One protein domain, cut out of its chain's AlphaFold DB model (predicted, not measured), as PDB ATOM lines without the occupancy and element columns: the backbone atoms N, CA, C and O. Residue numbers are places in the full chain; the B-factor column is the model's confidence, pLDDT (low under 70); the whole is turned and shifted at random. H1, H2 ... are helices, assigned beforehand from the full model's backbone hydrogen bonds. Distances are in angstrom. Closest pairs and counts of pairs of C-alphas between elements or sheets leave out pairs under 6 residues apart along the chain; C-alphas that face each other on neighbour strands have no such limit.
ATOM      1  N   LYS A   2      -0.491   6.115 -61.920       75.06
ATOM      2  CA  LYS A   2      -1.916   6.230 -61.524       75.06
ATOM      3  C   LYS A   2      -2.811   5.089 -62.042       75.06
ATOM      4  O   LYS A   2      -3.686   4.647 -61.313       75.06
ATOM      5  N   ALA A   3      -2.578   4.592 -63.259       83.69
ATOM      6  CA  ALA A   3      -3.365   3.492 -63.833       83.69
ATOM      7  C   ALA A   3      -3.185   2.160 -63.077       83.69
ATOM      8  O   ALA A   3      -4.171   1.493 -62.797       83.69
ATOM      9  N   GLU A   4      -1.952   1.824 -62.685       85.75
ATOM     10  CA  GLU A   4      -1.623   0.588 -61.949       85.75
ATOM     11  C   GLU A   4      -2.306   0.566 -60.574       85.75
ATOM     12  O   GLU A   4      -2.909  -0.429 -60.182       85.75
ATOM     13  N   ILE A   5      -2.279   1.697 -59.859       86.88
ATOM     14  CA  ILE A   5      -2.952   1.838 -58.561       86.88
ATOM     15  C   ILE A   5      -4.469   1.694 -58.721       86.88
ATOM     16  O   ILE A   5      -5.108   1.028 -57.908       86.88
ATOM     17  N   LEU A   6      -5.053   2.300 -59.761       87.12
ATOM     18  CA  LEU A   6      -6.491   2.210 -60.028       87.12
ATOM     19  C   LEU A   6      -6.922   0.778 -60.370       87.12
ATOM     20  O   LEU A   6      -7.952   0.327 -59.875       87.12
ATOM     21  N   GLU A   7      -6.127   0.054 -61.157       89.00
ATOM     22  CA  GLU A   7      -6.367  -1.359 -61.468       89.00
ATOM     23  C   GLU A   7      -6.272  -2.234 -60.212       89.00
ATOM     24  O   GLU A   7      -7.178  -3.014 -59.928       89.00
ATOM     25  N   TRP A   8      -5.241  -2.041 -59.388       89.56
ATOM     26  CA  TRP A   8      -5.104  -2.748 -58.113       89.56
ATOM     27  C   TRP A   8      -6.251  -2.437 -57.133       89.56
ATOM     28  O   TRP A   8      -6.711  -3.315 -56.394       89.56
ATOM     29  N   CYS A   9      -6.759  -1.203 -57.148       88.56
ATOM     30  CA  CYS A   9      -7.927  -0.797 -56.369       88.56
ATOM     31  C   CYS A   9      -9.247  -1.365 -56.917       88.56
ATOM     32  O   CYS A   9     -10.217  -1.439 -56.160       88.56
ATOM     33  N   ALA A  10      -9.301  -1.808 -58.178       86.44
ATOM     34  CA  ALA A  10     -10.468  -2.422 -58.819       86.44
ATOM     35  C   ALA A  10     -10.681  -3.894 -58.396       86.44
ATOM     36  O   ALA A  10     -11.075  -4.743 -59.194       86.44
ATOM     37  N   ALA A  11     -10.437  -4.200 -57.117       76.81
ATOM     38  CA  ALA A  11     -10.667  -5.512 -56.521       76.81
ATOM     39  C   ALA A  11     -12.123  -5.972 -56.702       76.81
ATOM     40  O   ALA A  11     -13.042  -5.161 -56.725       76.81
ATOM     41  N   THR A  12     -12.378  -7.277 -56.762       73.69
ATOM     42  CA  THR A  12     -13.729  -7.807 -57.035       73.69
ATOM     43  C   THR A  12     -14.748  -7.463 -55.940       73.69
ATOM     44  O   THR A  12     -15.942  -7.353 -56.206       73.69
ATOM     45  N   HIS A  13     -14.291  -7.290 -54.696       85.62
ATOM     46  CA  HIS A  13     -15.153  -7.060 -53.539       85.62
ATOM     47  C   HIS A  13     -15.187  -5.579 -53.128       85.62
ATOM     48  O   HIS A  13     -14.152  -4.991 -52.826       85.62
ATOM     49  N   VAL A  14     -16.386  -4.994 -53.007       85.31
ATOM     50  CA  VAL A  14     -16.595  -3.554 -52.721       85.31
ATOM     51  C   VAL A  14     -15.895  -3.083 -51.438       85.31
ATOM     52  O   VAL A  14     -15.337  -1.988 -51.398       85.31
ATOM     53  N   ILE A  15     -15.880  -3.909 -50.384       84.12
ATOM     54  CA  ILE A  15     -15.171  -3.569 -49.136       84.12
ATOM     55  C   ILE A  15     -13.659  -3.456 -49.379       84.12
ATOM     56  O   ILE A  15     -13.054  -2.477 -48.951       84.12
ATOM     57  N   MET A  16     -13.066  -4.398 -50.122       86.88
ATOM     58  CA  MET A  16     -11.636  -4.376 -50.449       86.88
ATOM     59  C   MET A  16     -11.304  -3.170 -51.326       86.88
ATOM     60  O   MET A  16     -10.343  -2.464 -51.044       86.88
ATOM     61  N   GLN A  17     -12.148  -2.863 -52.321       87.94
ATOM     62  CA  GLN A  17     -11.994  -1.655 -53.135       87.94
ATOM     63  C   GLN A  17     -11.910  -0.413 -52.249       87.94
ATOM     64  O   GLN A  17     -10.968   0.364 -52.372       87.94
ATOM     65  N   LYS A  18     -12.858  -0.227 -51.323       87.88
ATOM     66  CA  LYS A  18     -12.883   0.946 -50.440       87.88
ATOM     67  C   LYS A  18     -11.621   1.046 -49.580       87.88
ATOM     68  O   LYS A  18     -11.064   2.133 -49.445       87.88
ATOM     69  N   VAL A  19     -11.168  -0.069 -49.011       88.94
ATOM     70  CA  VAL A  19      -9.963  -0.091 -48.168       88.94
ATOM     71  C   VAL A  19      -8.715   0.239 -48.986       88.94
ATOM     72  O   VAL A  19      -7.935   1.098 -48.579       88.94
ATOM     73  N   ARG A  20      -8.563  -0.359 -50.171       91.25
ATOM     74  CA  ARG A  20      -7.439  -0.089 -51.078       91.25
ATOM     75  C   ARG A  20      -7.428   1.352 -51.588       91.25
ATOM     76  O   ARG A  20      -6.366   1.962 -51.602       91.25
ATOM     77  N   HIS A  21      -8.585   1.938 -51.908       91.12
ATOM     78  CA  HIS A  21      -8.683   3.358 -52.280       91.12
ATOM     79  C   HIS A  21      -8.271   4.285 -51.129       91.12
ATOM     80  O   HIS A  21      -7.521   5.236 -51.345       91.12
ATOM     81  N   ASN A  22      -8.722   4.001 -49.902       89.69
ATOM     82  CA  ASN A  22      -8.312   4.771 -48.725       89.69
ATOM     83  C   ASN A  22      -6.800   4.660 -48.483       89.69
ATOM     84  O   ASN A  22      -6.154   5.656 -48.162       89.69
ATOM     85  N   LEU A  23      -6.229   3.465 -48.670       91.06
ATOM     86  CA  LEU A  23      -4.788   3.253 -48.579       91.06
ATOM     87  C   LEU A  23      -4.035   4.005 -49.677       91.06
ATOM     88  O   LEU A  23      -3.066   4.680 -49.369       91.06
ATOM     89  N   ALA A  24      -4.488   3.944 -50.926       91.81
ATOM     90  CA  ALA A  24      -3.863   4.646 -52.043       91.81
ATOM     91  C   ALA A  24      -3.862   6.167 -51.870       91.81
ATOM     92  O   ALA A  24      -2.909   6.826 -52.278       91.81
ATOM     93  N   ALA A  25      -4.903   6.719 -51.244       89.94
ATOM     94  CA  ALA A  25      -4.954   8.136 -50.911       89.94
ATOM     95  C   ALA A  25      -3.955   8.510 -49.803       89.94
ATOM     96  O   ALA A  25      -3.329   9.562 -49.884       89.94
ATOM     97  N   ARG A  26      -3.809   7.657 -48.780       91.19
ATOM     98  CA  ARG A  26      -2.999   7.946 -47.586       91.19
ATOM     99  C   ARG A  26      -1.523   7.568 -47.730       91.19
ATOM    100  O   ARG A  26      -0.664   8.278 -47.230       91.19
ATOM    101  N   TYR A  27      -1.220   6.480 -48.429       91.94
ATOM    102  CA  TYR A  27       0.130   5.955 -48.641       91.94
ATOM    103  C   TYR A  27       0.373   5.641 -50.131       91.94
ATOM    104  O   TYR A  27       0.448   4.466 -50.517       91.94
ATOM    105  N   PRO A  28       0.505   6.666 -50.996       91.12
ATOM    106  CA  PRO A  28       0.617   6.477 -52.446       91.12
ATOM    107  C   PRO A  28       1.810   5.606 -52.867       91.12
ATOM    108  O   PRO A  28       1.678   4.764 -53.754       91.12
ATOM    109  N   VAL A  29       2.960   5.770 -52.203       90.69
ATOM    110  CA  VAL A  29       4.179   4.978 -52.456       90.69
ATOM    111  C   VAL A  29       3.946   3.494 -52.170       90.69
ATOM    112  O   VAL A  29       4.293   2.637 -52.982       90.69
ATOM    113  N   ILE A  30       3.300   3.184 -51.042       89.88
ATOM    114  CA  ILE A  30       2.999   1.806 -50.631       89.88
ATOM    115  C   ILE A  30       1.996   1.181 -51.601       89.88
ATOM    116  O   ILE A  30       2.191   0.059 -52.061       89.88
ATOM    117  N   ALA A  31       0.945   1.920 -51.963       91.62
ATOM    118  CA  ALA A  31      -0.054   1.452 -52.916       91.62
ATOM    119  C   ALA A  31       0.561   1.127 -54.281       91.62
ATOM    120  O   ALA A  31       0.227   0.107 -54.879       91.62
ATOM    121  N   LEU A  32       1.495   1.955 -54.756       91.31
ATOM    122  CA  LEU A  32       2.206   1.694 -56.001       91.31
ATOM    123  C   LEU A  32       3.069   0.429 -55.923       91.31
ATOM    124  O   LEU A  32       3.028  -0.397 -56.835       91.31
ATOM    125  N   ALA A  33       3.825   0.268 -54.836       89.19
ATOM    126  CA  ALA A  33       4.655  -0.912 -54.615       89.19
ATOM    127  C   ALA A  33       3.823  -2.208 -54.602       89.19
ATOM    128  O   ALA A  33       4.197  -3.201 -55.231       89.19
ATOM    129  N   LEU A  34       2.663  -2.178 -53.938       90.19
ATOM    130  CA  LEU A  34       1.724  -3.300 -53.869       90.19
ATOM    131  C   LEU A  34       1.023  -3.573 -55.204       90.19
ATOM    132  O   LEU A  34       0.800  -4.735 -55.534       90.19
ATOM    133  N   ALA A  35       0.702  -2.532 -55.976       89.81
ATOM    134  CA  ALA A  35       0.093  -2.671 -57.297       89.81
ATOM    135  C   ALA A  35       1.036  -3.339 -58.310       89.81
ATOM    136  O   ALA A  35       0.579  -4.042 -59.206       89.81
ATOM    137  N   ARG A  36       2.350  -3.130 -58.164       86.31
ATOM    138  CA  ARG A  36       3.373  -3.675 -59.070       86.31
ATOM    139  C   ARG A  36       3.899  -5.050 -58.676       86.31
ATOM    140  O   ARG A  36       4.473  -5.731 -59.520       86.31
ATOM    141  N   SER A  37       3.734  -5.454 -57.420       77.25
ATOM    142  CA  SER A  37       4.347  -6.678 -56.904       77.25
ATOM    143  C   SER A  37       3.330  -7.784 -56.672       77.25
ATOM    144  O   SER A  37       2.608  -7.793 -55.676       77.25
ATOM    145  N   ASN A  38       3.329  -8.761 -57.573       67.06
ATOM    146  CA  ASN A  38       2.487  -9.957 -57.523       67.06
ATOM    147  C   ASN A  38       3.229 -11.224 -57.053       67.06
ATOM    148  O   ASN A  38       2.574 -12.206 -56.716       67.06
ATOM    149  N   GLU A  39       4.565 -11.211 -56.998       76.62
ATOM    150  CA  GLU A  39       5.376 -12.403 -56.689       76.62
ATOM    151  C   GLU A  39       6.079 -12.357 -55.321       76.62
ATOM    152  O   GLU A  39       6.480 -13.398 -54.805       76.62
ATOM    153  N   ASN A  40       6.219 -11.182 -54.697       80.44
ATOM    154  CA  ASN A  40       6.911 -11.054 -53.412       80.44
ATOM    155  C   ASN A  40       6.007 -11.520 -52.243       80.44
ATOM    156  O   ASN A  40       4.977 -10.882 -51.993       80.44
ATOM    157  N   PRO A  41       6.384 -12.567 -51.476       84.12
ATOM    158  CA  PRO A  41       5.551 -13.112 -50.398       84.12
ATOM    159  C   PRO A  41       5.197 -12.103 -49.299       84.12
ATOM    160  O   PRO A  41       4.074 -12.106 -48.796       84.12
ATOM    161  N   THR A  42       6.121 -11.208 -48.950       85.25
ATOM    162  CA  THR A  42       5.930 -10.175 -47.920       85.25
ATOM    163  C   THR A  42       4.917  -9.130 -48.386       85.25
ATOM    164  O   THR A  42       4.015  -8.753 -47.638       85.25
ATOM    165  N   LEU A  43       4.986  -8.713 -49.655       86.62
ATOM    166  CA  LEU A  43       4.019  -7.776 -50.241       86.62
ATOM    167  C   LEU A  43       2.640  -8.421 -50.441       86.62
ATOM    168  O   LEU A  43       1.618  -7.764 -50.238       86.62
ATOM    169  N   LEU A  44       2.587  -9.720 -50.752       88.31
ATOM    170  CA  LEU A  44       1.340 -10.491 -50.757       88.31
ATOM    171  C   LEU A  44       0.714 -10.575 -49.356       88.31
ATOM    172  O   LEU A  44      -0.498 -10.405 -49.217       88.31
ATOM    173  N   ALA A  45       1.524 -10.773 -48.312       88.69
ATOM    174  CA  ALA A  45       1.053 -10.767 -46.929       88.69
ATOM    175  C   ALA A  45       0.503  -9.391 -46.512       88.69
ATOM    176  O   ALA A  45      -0.557  -9.324 -45.882       88.69
ATOM    177  N   ILE A  46       1.170  -8.301 -46.911       89.06
ATOM    178  CA  ILE A  46       0.699  -6.926 -46.677       89.06
ATOM    179  C   ILE A  46      -0.632  -6.683 -47.394       89.06
ATOM    180  O   ILE A  46      -1.582  -6.218 -46.765       89.06
ATOM    181  N   ASN A  47      -0.739  -7.055 -48.675       89.31
ATOM    182  CA  ASN A  47      -1.988  -6.973 -49.438       89.31
ATOM    183  C   ASN A  47      -3.137  -7.696 -48.717       89.31
ATOM    184  O   ASN A  47      -4.213  -7.130 -48.530       89.31
ATOM    185  N   ALA A  48      -2.892  -8.920 -48.244       89.25
ATOM    186  CA  ALA A  48      -3.894  -9.695 -47.522       89.25
ATOM    187  C   ALA A  48      -4.298  -9.049 -46.182       89.25
ATOM    188  O   ALA A  48      -5.468  -9.114 -45.807       89.25
ATOM    189  N   ALA A  49      -3.364  -8.432 -45.453       89.56
ATOM    190  CA  ALA A  49      -3.661  -7.725 -44.205       89.56
ATOM    191  C   ALA A  49      -4.494  -6.453 -44.437       89.56
ATOM    192  O   ALA A  49      -5.458  -6.197 -43.711       89.56
ATOM    193  N   ILE A  50      -4.182  -5.708 -45.501       88.44
ATOM    194  CA  ILE A  50      -4.967  -4.549 -45.943       88.44
ATOM    195  C   ILE A  50      -6.390  -4.984 -46.297       88.44
ATOM    196  O   ILE A  50      -7.348  -4.380 -45.820       88.44
ATOM    197  N   ASP A  51      -6.558  -6.064 -47.059       88.56
ATOM    198  CA  ASP A  51      -7.886  -6.565 -47.435       88.56
ATOM    199  C   ASP A  51      -8.723  -7.010 -46.221       88.56
ATOM    200  O   ASP A  51      -9.952  -6.900 -46.238       88.56
ATOM    201  N   ARG A  52      -8.073  -7.443 -45.131       87.50
ATOM    202  CA  ARG A  52      -8.712  -7.739 -43.834       87.50
ATOM    203  C   ARG A  52      -9.028  -6.497 -42.994       87.50
ATOM    204  O   ARG A  52      -9.583  -6.636 -41.908       87.50
ATOM    205  N   SER A  53      -8.741  -5.294 -43.496       80.38
ATOM    206  CA  SER A  53      -8.932  -4.018 -42.788       80.38
ATOM    207  C   SER A  53      -8.129  -3.905 -41.487       80.38
ATOM    208  O   SER A  53      -8.545  -3.213 -40.556       80.38
ATOM    209  N   GLU A  54      -6.978  -4.578 -41.406       83.06
ATOM    210  CA  GLU A  54      -6.049  -4.368 -40.297       83.06
ATOM    211  C   GLU A  54      -5.498  -2.929 -40.335       83.06
ATOM    212  O   GLU A  54      -5.360  -2.348 -41.419       83.06
ATOM    213  N   PRO A  55      -5.171  -2.314 -39.179       84.94
ATOM    214  CA  PRO A  55      -4.526  -1.007 -39.166       84.94
ATOM    215  C   PRO A  55      -3.220  -1.052 -39.967       84.94
ATOM    216  O   PRO A  55      -2.259  -1.699 -39.559       84.94
ATOM    217  N   VAL A  56      -3.202  -0.355 -41.105       84.19
ATOM    218  CA  VAL A  56      -2.173  -0.453 -42.158       84.19
ATOM    219  C   VAL A  56      -0.755  -0.335 -41.604       84.19
ATOM    220  O   VAL A  56       0.068  -1.208 -41.861       84.19
ATOM    221  N   ALA A  57      -0.484   0.703 -40.804       86.56
ATOM    222  CA  ALA A  57       0.836   0.927 -40.221       86.56
ATOM    223  C   ALA A  57       1.286  -0.246 -39.340       86.56
ATOM    224  O   ALA A  57       2.414  -0.711 -39.470       86.56
ATOM    225  N   ASN A  58       0.390  -0.787 -38.509       88.12
ATOM    226  CA  ASN A  58       0.700  -1.917 -37.629       88.12
ATOM    227  C   ASN A  58       0.877  -3.223 -38.406       88.12
ATOM    228  O   ASN A  58       1.763  -4.009 -38.081       88.12
ATOM    229  N   ALA A  59       0.047  -3.453 -39.427       87.31
ATOM    230  CA  ALA A  59       0.144  -4.633 -40.276       87.31
ATOM    231  C   ALA A  59       1.481  -4.657 -41.029       87.31
ATOM    232  O   ALA A  59       2.205  -5.648 -40.977       87.31
ATOM    233  N   ILE A  60       1.843  -3.542 -41.671       88.25
ATOM    234  CA  ILE A  60       3.110  -3.412 -42.398       88.25
ATOM    235  C   ILE A  60       4.291  -3.515 -41.431       88.25
ATOM    236  O   ILE A  60       5.200  -4.304 -41.676       88.25
ATOM    237  N   ALA A  61       4.255  -2.794 -40.308       88.44
ATOM    238  CA  ALA A  61       5.290  -2.853 -39.278       88.44
ATOM    239  C   ALA A  61       5.526  -4.284 -38.774       88.44
ATOM    240  O   ALA A  61       6.668  -4.734 -38.709       88.44
ATOM    241  N   GLY A  62       4.455  -5.024 -38.474       86.75
ATOM    242  CA  GLY A  62       4.543  -6.403 -37.999       86.75
ATOM    243  C   GLY A  62       5.072  -7.383 -39.047       86.75
ATOM    244  O   GLY A  62       5.852  -8.270 -38.708       86.75
ATOM    245  N   ILE A  63       4.676  -7.222 -40.313       87.50
ATOM    246  CA  ILE A  63       5.098  -8.103 -41.411       87.50
ATOM    247  C   ILE A  63       6.557  -7.838 -41.810       87.50
ATOM    248  O   ILE A  63       7.324  -8.783 -41.988       87.50
ATOM    249  N   VAL A  64       6.947  -6.566 -41.933       84.81
ATOM    250  CA  VAL A  64       8.289  -6.161 -42.385       84.81
ATOM    251  C   VAL A  64       9.311  -6.178 -41.242       84.81
ATOM    252  O   VAL A  64      10.490  -6.433 -41.474       84.81
ATOM    253  N   GLY A  65       8.872  -5.959 -39.999       83.62
ATOM    254  CA  GLY A  65       9.746  -5.890 -38.826       83.62
ATOM    255  C   GLY A  65      10.325  -4.498 -38.551       83.62
ATOM    256  O   GLY A  65      11.427  -4.404 -38.019       83.62
ATOM    257  N   VAL A  66       9.587  -3.438 -38.892       85.56
ATOM    258  CA  VAL A  66       9.960  -2.026 -38.660       85.56
ATOM    259  C   VAL A  66       9.025  -1.368 -37.646       85.56
ATOM    260  O   VAL A  66       7.990  -1.928 -37.282       85.56
ATOM    261  N   SER A  67       9.352  -0.163 -37.183       88.25
ATOM    262  CA  SER A  67       8.437   0.614 -36.348       88.25
ATOM    263  C   SER A  67       7.216   1.113 -37.147       88.25
ATOM    264  O   SER A  67       7.347   1.483 -38.315       88.25
ATOM    265  N   PRO A  68       6.017   1.217 -36.534       90.50
ATOM    266  CA  PRO A  68       4.862   1.857 -37.180       90.50
ATOM    267  C   PRO A  68       5.147   3.301 -37.613       90.50
ATOM    268  O   PRO A  68       4.689   3.734 -38.666       90.50
ATOM    269  N   ALA A  69       5.981   4.012 -36.847       89.44
ATOM    270  CA  ALA A  69       6.417   5.366 -37.172       89.44
ATOM    271  C   ALA A  69       7.174   5.440 -38.510       89.44
ATOM    272  O   ALA A  69       7.044   6.431 -39.220       89.44
ATOM    273  N   ALA A  70       7.938   4.406 -38.880       88.88
ATOM    274  CA  ALA A  70       8.603   4.346 -40.180       88.88
ATOM    275  C   ALA A  70       7.597   4.251 -41.335       88.88
ATOM    276  O   ALA A  70       7.782   4.885 -42.371       88.88
ATOM    277  N   VAL A  71       6.502   3.510 -41.143       90.81
ATOM    278  CA  VAL A  71       5.416   3.415 -42.130       90.81
ATOM    279  C   VAL A  71       4.686   4.752 -42.253       90.81
ATOM    280  O   VAL A  71       4.441   5.220 -43.364       90.81
ATOM    281  N   ASP A  72       4.400   5.405 -41.125       91.31
ATOM    282  CA  ASP A  72       3.716   6.702 -41.095       91.31
ATOM    283  C   ASP A  72       4.541   7.839 -41.719       91.31
ATOM    284  O   ASP A  72       3.969   8.798 -42.226       91.31
ATOM    285  N   ARG A  73       5.871   7.729 -41.795       89.62
ATOM    286  CA  ARG A  73       6.698   8.702 -42.539       89.62
ATOM    287  C   ARG A  73       6.460   8.691 -44.051       89.62
ATOM    288  O   ARG A  73       6.800   9.663 -44.714       89.62
ATOM    289  N   LEU A  74       5.894   7.615 -44.598       91.06
ATOM    290  CA  LEU A  74       5.481   7.548 -46.003       91.06
ATOM    291  C   LEU A  74       4.049   8.046 -46.224       91.06
ATOM    292  O   LEU A  74       3.556   8.031 -47.356       91.06
ATOM    293  N   GLU A  75       3.366   8.473 -45.163       91.38
ATOM    294  CA  GLU A  75       2.039   9.058 -45.269       91.38
ATOM    295  C   GLU A  75       2.090  10.326 -46.132       91.38
ATOM    296  O   GLU A  75       2.928  11.205 -45.940       91.38
ATOM    297  N   ASN A  76       1.181  10.419 -47.101       89.62
ATOM    298  CA  ASN A  76       1.059  11.516 -48.064       89.62
ATOM    299  C   ASN A  76       2.295  11.776 -48.944       89.62
ATOM    300  O   ASN A  76       2.272  12.714 -49.744       89.62
ATOM    301  N   VAL A  77       3.347  10.954 -48.862       90.62
ATOM    302  CA  VAL A  77       4.479  11.049 -49.788       90.62
ATOM    303  C   VAL A  77       3.979  10.673 -51.178       90.62
ATOM    304  O   VAL A  77       3.450   9.579 -51.398       90.62
ATOM    305  N   ALA A  78       4.112  11.604 -52.121       87.81
ATOM    306  CA  ALA A  78       3.676  11.373 -53.485       87.81
ATOM    307  C   ALA A  78       4.563  10.305 -54.140       87.81
ATOM    308  O   ALA A  78       5.778  10.261 -53.947       87.81
ATOM    309  N   SER A  79       3.947   9.435 -54.936       85.00
ATOM    310  CA  SER A  79       4.640   8.324 -55.595       85.00
ATOM    311  C   SER A  79       5.770   8.773 -56.529       85.00
ATOM    312  O   SER A  79       6.743   8.056 -56.702       85.00
ATOM    313  N   GLU A  80       5.646   9.968 -57.105       85.88
ATOM    314  CA  GLU A  80       6.621  10.625 -57.979       85.88
ATOM    315  C   GLU A  80       7.804  11.241 -57.226       85.88
ATOM    316  O   GLU A  80       8.824  11.543 -57.840       85.88
ATOM    317  N   THR A  81       7.671  11.453 -55.915       87.81
ATOM    318  CA  THR A  81       8.746  11.998 -55.081       87.81
ATOM    319  C   THR A  81       9.792  10.929 -54.782       87.81
ATOM    320  O   THR A  81      10.977  11.227 -54.687       87.81
ATOM    321  N   VAL A  82       9.367   9.674 -54.663       87.94
ATOM    322  CA  VAL A  82      10.256   8.542 -54.414       87.94
ATOM    323  C   VAL A  82      10.794   8.014 -55.746       87.94
ATOM    324  O   VAL A  82      10.058   7.875 -56.721       87.94
ATOM    325  N   THR A  83      12.091   7.711 -55.809       86.44
ATOM    326  CA  THR A  83      12.701   7.181 -57.035       86.44
ATOM    327  C   THR A  83      12.150   5.799 -57.393       86.44
ATOM    328  O   THR A  83      11.818   4.989 -56.528       86.44
ATOM    329  N   GLU A  84      12.110   5.484 -58.690       86.81
ATOM    330  CA  GLU A  84      11.634   4.184 -59.196       86.81
ATOM    331  C   GLU A  84      12.387   2.990 -58.572       86.81
ATOM    332  O   GLU A  84      11.814   1.919 -58.388       86.81
ATOM    333  N   ALA A  85      13.658   3.178 -58.199       86.38
ATOM    334  CA  ALA A  85      14.460   2.164 -57.518       86.38
ATOM    335  C   ALA A  85      13.837   1.728 -56.180       86.38
ATOM    336  O   ALA A  85      13.746   0.537 -55.898       86.38
ATOM    337  N   TRP A  86      13.337   2.677 -55.389       90.31
ATOM    338  CA  TRP A  86      12.675   2.374 -54.121       90.31
ATOM    339  C   TRP A  86      11.328   1.676 -54.307       90.31
ATOM    340  O   TRP A  86      10.972   0.812 -53.512       90.31
ATOM    341  N   VAL A  87      10.593   1.997 -55.374       87.12
ATOM    342  CA  VAL A  87       9.318   1.332 -55.691       87.12
ATOM    343  C   VAL A  87       9.533  -0.138 -56.064       87.12
ATOM    344  O   VAL A  87       8.688  -0.976 -55.751       87.12
ATOM    345  N   LYS A  88      10.664  -0.465 -56.701       84.62
ATOM    346  CA  LYS A  88      11.063  -1.849 -57.012       84.62
ATOM    347  C   LYS A  88      11.538  -2.624 -55.781       84.62
ATOM    348  O   LYS A  88      11.335  -3.835 -55.725       84.62
ATOM    349  N   CYS A  89      12.107  -1.931 -54.795       85.69
ATOM    350  CA  CYS A  89      12.597  -2.510 -53.542       85.69
ATOM    351  C   CYS A  89      11.894  -1.898 -52.308       85.69
ATOM    352  O   CYS A  89      12.541  -1.283 -51.458       85.69
ATOM    353  N   PRO A  90      10.567  -2.061 -52.164       85.00
ATOM    354  CA  PRO A  90       9.792  -1.357 -51.139       85.00
ATOM    355  C   PRO A  90      10.079  -1.841 -49.712       85.00
ATOM    356  O   PRO A  90       9.891  -1.091 -48.761       85.00
ATOM    357  N   ILE A  91      10.552  -3.079 -49.544       86.75
ATOM    358  CA  ILE A  91      10.961  -3.610 -48.236       86.75
ATOM    359  C   ILE A  91      12.172  -2.831 -47.714       86.75
ATOM    360  O   ILE A  91      12.160  -2.355 -46.581       86.75
ATOM    361  N   GLU A  92      13.183  -2.638 -48.561       88.12
ATOM    362  CA  GLU A  92      14.383  -1.872 -48.221       88.12
ATOM    363  C   GLU A  92      14.047  -0.411 -47.906       88.12
ATOM    364  O   GLU A  92      14.645   0.169 -47.006       88.12
ATOM    365  N   LEU A  93      13.060   0.176 -48.596       90.94
ATOM    366  CA  LEU A  93      12.587   1.534 -48.314       90.94
ATOM    367  C   LEU A  93      12.092   1.674 -46.868       90.94
ATOM    368  O   LEU A  93      12.469   2.621 -46.179       90.94
ATOM    369  N   PHE A  94      11.271   0.732 -46.389       88.94
ATOM    370  CA  PHE A  94      10.789   0.758 -45.006       88.94
ATOM    371  C   PHE A  94      11.940   0.668 -44.003       88.94
ATOM    372  O   PHE A  94      11.944   1.401 -43.017       88.94
ATOM    373  N   TRP A  95      12.927  -0.186 -44.270       89.31
ATOM    374  CA  TRP A  95      14.107  -0.326 -43.420       89.31
ATOM    375  C   TRP A  95      14.986   0.921 -43.416       89.31
ATOM    376  O   TRP A  95      15.368   1.387 -42.345       89.31
ATOM    377  N   ALA A  96      15.258   1.502 -44.584       90.50
ATOM    378  CA  ALA A  96      16.007   2.747 -44.695       90.50
ATOM    379  C   ALA A  96      15.357   3.843 -43.845       90.50
ATOM    380  O   ALA A  96      16.026   4.495 -43.049       90.50
ATOM    381  N   ILE A  97      14.037   3.988 -43.936       91.12
ATOM    382  CA  ILE A  97      13.287   4.988 -43.175       91.12
ATOM    383  C   ILE A  97      13.268   4.677 -41.673       91.12
ATOM    384  O   ILE A  97      13.388   5.603 -40.871       91.12
ATOM    385  N   ASP A  98      13.144   3.409 -41.277       90.44
ATOM    386  CA  ASP A  98      13.163   2.987 -39.868       90.44
ATOM    387  C   ASP A  98      14.506   3.273 -39.192       90.44
ATOM    388  O   ASP A  98      14.565   3.629 -38.015       90.44
ATOM    389  N   VAL A  99      15.593   3.168 -39.956       84.56
ATOM    390  CA  VAL A  99      16.935   3.482 -39.476       84.56
ATOM    391  C   VAL A  99      17.127   4.993 -39.314       84.56
ATOM    392  O   VAL A  99      17.861   5.400 -38.419       84.56
ATOM    393  N   LEU A 100      16.483   5.853 -40.103       86.25
ATOM    394  CA  LEU A 100      16.691   7.302 -40.013       86.25
ATOM    395  C   LEU A 100      16.094   7.931 -38.749       86.25
ATOM    396  O   LEU A 100      14.990   7.592 -38.304       86.25
ATOM    397  N   HIS A 101      16.763   8.966 -38.239       79.50
ATOM    398  CA  HIS A 101      16.142   9.891 -37.299       79.50
ATOM    399  C   HIS A 101      15.026  10.691 -38.011       79.50
ATOM    400  O   HIS A 101      15.187  11.031 -39.182       79.50
ATOM    401  N   PRO A 102      13.892  11.021 -37.350       79.06
ATOM    402  CA  PRO A 102      12.769  11.695 -38.011       79.06
ATOM    403  C   PRO A 102      13.121  13.023 -38.688       79.06
ATOM    404  O   PRO A 102      12.507  13.370 -39.691       79.06
ATOM    405  N   LEU A 103      14.083  13.763 -38.131       76.81
ATOM    406  CA  LEU A 103      14.505  15.066 -38.658       76.81
ATOM    407  C   LEU A 103      15.402  14.959 -39.896       76.81
ATOM    408  O   LEU A 103      15.522  15.932 -40.629       76.81
ATOM    409  N   ASP A 104      15.978  13.783 -40.142       80.94
ATOM    410  CA  ASP A 104      16.962  13.564 -41.204       80.94
ATOM    411  C   ASP A 104      16.315  12.883 -42.420       80.94
ATOM    412  O   ASP A 104      17.003  12.252 -43.210       80.94
ATOM    413  N   GLY A 105      14.982  12.917 -42.529       85.56
ATOM    414  CA  GLY A 105      14.244  12.296 -43.628       85.56
ATOM    415  C   GLY A 105      14.310  13.121 -44.921       85.56
ATOM    416  O   GLY A 105      14.262  14.352 -44.853       85.56
ATOM    417  N   PRO A 106      14.340  12.474 -46.098       89.69
ATOM    418  CA  PRO A 106      14.388  13.175 -47.379       89.69
ATOM    419  C   PRO A 106      13.077  13.927 -47.655       89.69
ATOM    420  O   PRO A 106      11.981  13.411 -47.430       89.69
ATOM    421  N   GLN A 107      13.194  15.143 -48.175       86.25
ATOM    422  CA  GLN A 107      12.092  16.056 -48.482       86.25
ATOM    423  C   GLN A 107      11.902  16.240 -49.989       86.25
ATOM    424  O   GLN A 107      10.771  16.410 -50.449       86.25
ATOM    425  N   THR A 108      12.984  16.197 -50.774       88.75
ATOM    426  CA  THR A 108      12.929  16.390 -52.235       88.75
ATOM    427  C   THR A 108      13.199  15.097 -53.010       88.75
ATOM    428  O   THR A 108      13.837  14.181 -52.483       88.75
ATOM    429  N   PRO A 109      12.749  14.986 -54.276       88.56
ATOM    430  CA  PRO A 109      13.039  13.817 -55.110       88.56
ATOM    431  C   PRO A 109      14.535  13.510 -55.249       88.56
ATOM    432  O   PRO A 109      14.942  12.347 -55.275       88.56
ATOM    433  N   GLU A 110      15.368  14.548 -55.302       87.94
ATOM    434  CA  GLU A 110      16.823  14.421 -55.339       87.94
ATOM    435  C   GLU A 110      17.354  13.775 -54.055       87.94
ATOM    436  O   GLU A 110      18.174  12.858 -54.126       87.94
ATOM    437  N   GLU A 111      16.854  14.187 -52.888       89.44
ATOM    438  CA  GLU A 111      17.232  13.609 -51.594       89.44
ATOM    439  C   GLU A 111      16.793  12.150 -51.463       89.44
ATOM    440  O   GLU A 111      17.558  11.327 -50.968       89.44
ATOM    441  N   TRP A 112      15.619  11.780 -51.984       91.62
ATOM    442  CA  TRP A 112      15.206  10.372 -52.066       91.62
ATOM    443  C   TRP A 112      16.145   9.537 -52.946       91.62
ATOM    444  O   TRP A 112      16.412   8.367 -52.644       91.62
ATOM    445  N   GLY A 113      16.665  10.130 -54.024       89.00
ATOM    446  CA  GLY A 113      17.692   9.520 -54.866       89.00
ATOM    447  C   GLY A 113      19.029   9.362 -54.145       89.00
ATOM    448  O   GLY A 113      19.632   8.291 -54.199       89.00
ATOM    449  N   LEU A 114      19.469  10.392 -53.423       86.50
ATOM    450  CA  LEU A 114      20.695  10.352 -52.627       86.50
ATOM    451  C   LEU A 114      20.585   9.358 -51.472       86.50
ATOM    452  O   LEU A 114      21.506   8.572 -51.278       86.50
ATOM    453  N   LEU A 115      19.443   9.295 -50.785       90.25
ATOM    454  CA  LEU A 115      19.168   8.282 -49.770       90.25
ATOM    455  C   LEU A 115      19.362   6.869 -50.333       90.25
ATOM    456  O   LEU A 115      20.011   6.045 -49.690       90.25
ATOM    457  N   ARG A 116      18.848   6.591 -51.545       89.44
ATOM    458  CA  ARG A 116      19.051   5.288 -52.201       89.44
ATOM    459  C   ARG A 116      20.525   5.017 -52.429       89.44
ATOM    460  O   ARG A 116      21.000   3.936 -52.103       89.44
ATOM    461  N   LYS A 117      21.251   5.992 -52.969       82.62
ATOM    462  CA  LYS A 117      22.681   5.830 -53.216       82.62
ATOM    463  C   LYS A 117      23.445   5.603 -51.914       82.62
ATOM    464  O   LYS A 117      24.285   4.718 -51.882       82.62
ATOM    465  N   LEU A 118      23.156   6.335 -50.839       82.62
ATOM    466  CA  LEU A 118      23.792   6.117 -49.536       82.62
ATOM    467  C   LEU A 118      23.481   4.716 -48.996       82.62
ATOM    468  O   LEU A 118      24.390   4.030 -48.546       82.62
ATOM    469  N   TRP A 119      22.236   4.256 -49.119       86.88
ATOM    470  CA  TRP A 119      21.826   2.910 -48.715       86.88
ATOM    471  C   TRP A 119      22.630   1.816 -49.431       86.88
ATOM    472  O   TRP A 119      23.247   0.974 -48.779       86.88
ATOM    473  N   ILE A 120      22.694   1.882 -50.765       81.25
ATOM    474  CA  ILE A 120      23.478   0.955 -51.596       81.25
ATOM    475  C   ILE A 120      24.953   1.030 -51.215       81.25
ATOM    476  O   ILE A 120      25.576   0.015 -50.914       81.25
ATOM    477  N   ASN A 121      25.502   2.245 -51.171       71.50
ATOM    478  CA  ASN A 121      26.919   2.438 -50.922       71.50
ATOM    479  C   ASN A 121      27.311   1.937 -49.536       71.50
ATOM    480  O   ASN A 121      28.385   1.387 -49.429       71.50
ATOM    481  N   THR A 122      26.466   2.020 -48.503       73.69
ATOM    482  CA  THR A 122      26.761   1.412 -47.186       73.69
ATOM    483  C   THR A 122      26.741  -0.123 -47.170       73.69
ATOM    484  O   THR A 122      27.075  -0.717 -46.150       73.69
ATOM    485  N   GLY A 123      26.358  -0.785 -48.266       73.69
ATOM    486  CA  GLY A 123      26.239  -2.245 -48.350       73.69
ATOM    487  C   GLY A 123      24.962  -2.809 -47.716       73.69
ATOM    488  O   GLY A 123      24.790  -4.026 -47.662       73.69
ATOM    489  N   LEU A 124      24.044  -1.950 -47.255       78.94
ATOM    490  CA  LEU A 124      22.781  -2.372 -46.639       78.94
ATOM    491  C   LEU A 124      21.841  -3.066 -47.643       78.94
ATOM    492  O   LEU A 124      21.072  -3.937 -47.245       78.94
ATOM    493  N   GLU A 125      21.929  -2.742 -48.939       80.88
ATOM    494  CA  GLU A 125      21.153  -3.406 -50.005       80.88
ATOM    495  C   GLU A 125      21.499  -4.898 -50.147       80.88
ATOM    496  O   GLU A 125      20.615  -5.719 -50.385       80.88
ATOM    497  N   GLU A 126      22.769  -5.274 -49.994       75.19
ATOM    498  CA  GLU A 126      23.218  -6.653 -50.226       75.19
ATOM    499  C   GLU A 126      22.861  -7.592 -49.068       75.19
ATOM    500  O   GLU A 126      22.829  -8.816 -49.233       75.19
ATOM    501  N   HIS A 127      22.567  -7.031 -47.896       73.50
ATOM    502  CA  HIS A 127      22.388  -7.803 -46.681       73.50
ATOM    503  C   HIS A 127      20.995  -8.449 -46.622       73.50
ATOM    504  O   HIS A 127      19.958  -7.781 -46.675       73.50
ATOM    505  N   GLU A 128      20.975  -9.778 -46.480       73.69
ATOM    506  CA  GLU A 128      19.779 -10.619 -46.640       73.69
ATOM    507  C   GLU A 128      18.599 -10.150 -45.782       73.69
ATOM    508  O   GLU A 128      17.470 -10.080 -46.272       73.69
ATOM    509  N   SER A 129      18.867  -9.738 -44.539       73.69
ATOM    510  CA  SER A 129      17.840  -9.258 -43.605       73.69
ATOM    511  C   SER A 129      17.003  -8.095 -44.148       73.69
ATOM    512  O   SER A 129      15.811  -8.030 -43.852       73.69
ATOM    513  N   TYR A 130      17.588  -7.203 -44.955       74.25
ATOM    514  CA  TYR A 130      16.856  -6.068 -45.528       74.25
ATOM    515  C   TYR A 130      16.162  -6.407 -46.852       74.25
ATOM    516  O   TYR A 130      15.219  -5.715 -47.235       74.25
ATOM    517  N   ARG A 131      16.575  -7.486 -47.533       72.94
ATOM    518  CA  ARG A 131      15.997  -7.918 -48.817       72.94
ATOM    519  C   ARG A 131      14.744  -8.775 -48.655       72.94
ATOM    520  O   ARG A 131      13.819  -8.659 -49.457       72.94
ATOM    521  N   THR A 132      14.723  -9.672 -47.668       65.00
ATOM    522  CA  THR A 132      13.738 -10.772 -47.615       65.00
ATOM    523  C   THR A 132      12.662 -10.623 -46.543       65.00
ATOM    524  O   THR A 132      11.638 -11.287 -46.652       65.00
ATOM    525  N   ALA A 133      12.879  -9.759 -45.546       60.81
ATOM    526  CA  ALA A 133      12.013  -9.457 -44.401       60.81
ATOM    527  C   ALA A 133      10.937 -10.507 -44.046       60.81
ATOM    528  O   ALA A 133       9.822 -10.459 -44.572       60.81
ATOM    529  N   VAL A 134      11.244 -11.356 -43.051       51.94
ATOM    530  CA  VAL A 134      10.257 -11.952 -42.133       51.94
ATOM    531  C   VAL A 134      10.881 -12.139 -40.735       51.94
ATOM    532  O   VAL A 134      11.723 -13.008 -40.540       51.94
ATOM    533  N   GLY A 135      10.413 -11.363 -39.749       46.25
ATOM    534  CA  GLY A 135      10.410 -11.737 -38.323       46.25
ATOM    535  C   GLY A 135      11.701 -11.587 -37.496       46.25
ATOM    536  O   GLY A 135      12.466 -12.529 -37.350       46.25
ATOM    537  N   ILE A 136      11.819 -10.437 -36.820       47.44
ATOM    538  CA  ILE A 136      12.496 -10.187 -35.526       47.44
ATOM    539  C   ILE A 136      13.955 -10.672 -35.404       47.44
ATOM    540  O   ILE A 136      14.234 -11.763 -34.922       47.44
ATOM    541  N   SER A 137      14.871  -9.729 -35.665       50.22
ATOM    542  CA  SER A 137      16.122  -9.523 -34.916       50.22
ATOM    543  C   SER A 137      17.035 -10.745 -34.749       50.22
ATOM    544  O   SER A 137      16.861 -11.522 -33.807       50.22
ATOM    545  N   ARG A 138      18.129 -10.783 -35.520       46.78
ATOM    546  CA  ARG A 138      19.434 -11.239 -34.996       46.78
ATOM    547  C   ARG A 138      20.655 -10.736 -35.767       46.78
ATOM    548  O   ARG A 138      21.663 -10.509 -35.117       46.78
ATOM    549  N   ASP A 139      20.522 -10.408 -37.053       56.88
ATOM    550  CA  ASP A 139      21.678 -10.017 -37.882       56.88
ATOM    551  C   ASP A 139      21.601  -8.567 -38.396       56.88
ATOM    552  O   ASP A 139      21.971  -8.269 -39.527       56.88
ATOM    553  N   ARG A 140      21.088  -7.626 -37.585       64.62
ATOM    554  CA  ARG A 140      21.166  -6.201 -37.956       64.62
ATOM    555  C   ARG A 140      22.628  -5.765 -37.930       64.62
ATOM    556  O   ARG A 140      23.284  -5.849 -36.894       64.62
ATOM    557  N   GLN A 141      23.111  -5.249 -39.052       70.00
ATOM    558  CA  GLN A 141      24.458  -4.700 -39.172       70.00
ATOM    559  C   GLN A 141      24.508  -3.287 -38.581       70.00
ATOM    560  O   GLN A 141      24.451  -2.293 -39.306       70.00
ATOM    561  N   LEU A 142      24.580  -3.195 -37.249       68.31
ATOM    562  CA  LEU A 142      24.502  -1.930 -36.504       68.31
ATOM    563  C   LEU A 142      25.519  -0.888 -36.976       68.31
ATOM    564  O   LEU A 142      25.224   0.302 -36.977       68.31
ATOM    565  N   VAL A 143      26.696  -1.329 -37.412       62.44
ATOM    566  CA  VAL A 143      27.756  -0.448 -37.912       62.44
ATOM    567  C   VAL A 143      27.380   0.176 -39.250       62.44
ATOM    568  O   VAL A 143      27.577   1.374 -39.446       62.44
ATOM    569  N   LEU A 144      26.765  -0.604 -40.141       70.88
ATOM    570  CA  LEU A 144      26.265  -0.112 -41.424       70.88
ATOM    571  C   LEU A 144      25.095   0.851 -41.224       70.88
ATOM    572  O   LEU A 144      25.040   1.901 -41.857       70.88
TER     573      LEU A 144
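AT A GLANCE: This is residues 2 to 144 of the 271 residues of an uncharacterized protein of Rhodocyclaceae bacterium (UniProt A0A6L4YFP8). Ten short helices are piled crosswise into one compact body, with H1, H2 and H3 packed together towards one end and the hairpin of H4 and H5 beside them. Towards the other end H8 packs on H6 and H10, H9 lies near H7 and H8, and a tail without a named helix, residues 133 to 144, follows H10. H3 and H8 are nearest to the mean of the C-alphas, and H1 and H2 are farthest from it. The printed part has 143 residues, of which 88 are in the helices H1 to H10, in that order along the chain, with no named strand, and the class is all helix. It is compact, with a radius of gyration of the C-alphas of 14.6 A and spans of 47 by 32 by 26 A.

IN THESE COORDINATES: H1, residues 2 to 9, begins at C-alpha 2 at (-1.916, 6.230, -61.524) and measures 10.6 A from first to last C-alpha. H2, residues 14 to 26, measures 18.5 A. H3, residues 28 to 36, measures 12.4 A. H4, residues 41 to 51, measures 15.2 A, and H5, residues 56 to 64, measures 11.9 A. H6, residues 68 to 72, and H7, residues 84 to 88, have 5 residues each. H8, residues 90 to 99, measures 14.5 A and begins at C-alpha 90 at (9.792, -1.357, -51.139). H9, residues 109 to 121, measures 18.4 A and has 13 residues, as does H2. H10, residues 128 to 132, ends at C-alpha 132 at (13.738, -10.772, -47.615).

HOW THE PARTS SIT: H3 is the hub, touching four helices. H1 touches H3 about perpendicular, only just, at 73 degrees, and the closest C-alphas are those of Trp 8 and Ala 35, 5.3 A apart. H1 and H2 form a helical hairpin, at a steep tilt of 38 degrees, opposite ways, with the C-alphas of Cys 9 and Gln 17 closest at 5.3 A. H2 touches H3 with residues 20 to 24 alone, the closest C-alphas being those of Ala 24 and Ala 31, 5.0 A apart. H2 touches H4 with residues 16 to 20 alone, closest at the C-alphas of Met 16 and Asp 51, 5.3 A apart. H3 and H4 only just touch, with 3 pairs of C-alphas within 8 A, closest at Leu 34 and Leu 43, 6.2 A. H3 also touches H7, where the C-alphas of Ala 33 and Val 87 are closest at 5.3 A. H4 and H5 form a helical hairpin at a shallow tilt of 21 degrees, opposite ways, with the C-alphas of Ile 46 and Ile 60 closest at 6.0 A. Of the 6 touching pairs with a tilt, this is the one at a shallow tilt, and the packing is mostly crossed. H5 touches H6, closest at the C-alphas of Ala 57 and Pro 68, 5.1 A apart. H6 touches H8, with the C-alphas of Ala 70 and Asp 98 closest at 4.8 A. H8 touches H10, closest at the C-alphas of Glu 92 and Tyr 130, 5.6 A apart. H9 touches no helix, but is close to H8, not clearly touching, with the C-alphas of Ala 96 and Trp 119 closest at 7.1 A. Among the pairs that are apart are H1 and H8, and H3 and H9. In H1 to H10 every O i to N i+4 pair is within hydrogen-bond range.

THE WHOLE: The two C-alphas farthest apart are those of Val 14 and Val 143, at 46.9 A. The printed part has no cut. The link from H6 to H7, 11 residues, is long, and those from H8 to H9 and from H9 to H10 are short but not tight. The mean pLDDT of the printed part is 83.4, and residue 38, residues 132 to 140 and residues 142 to 143 are under 70.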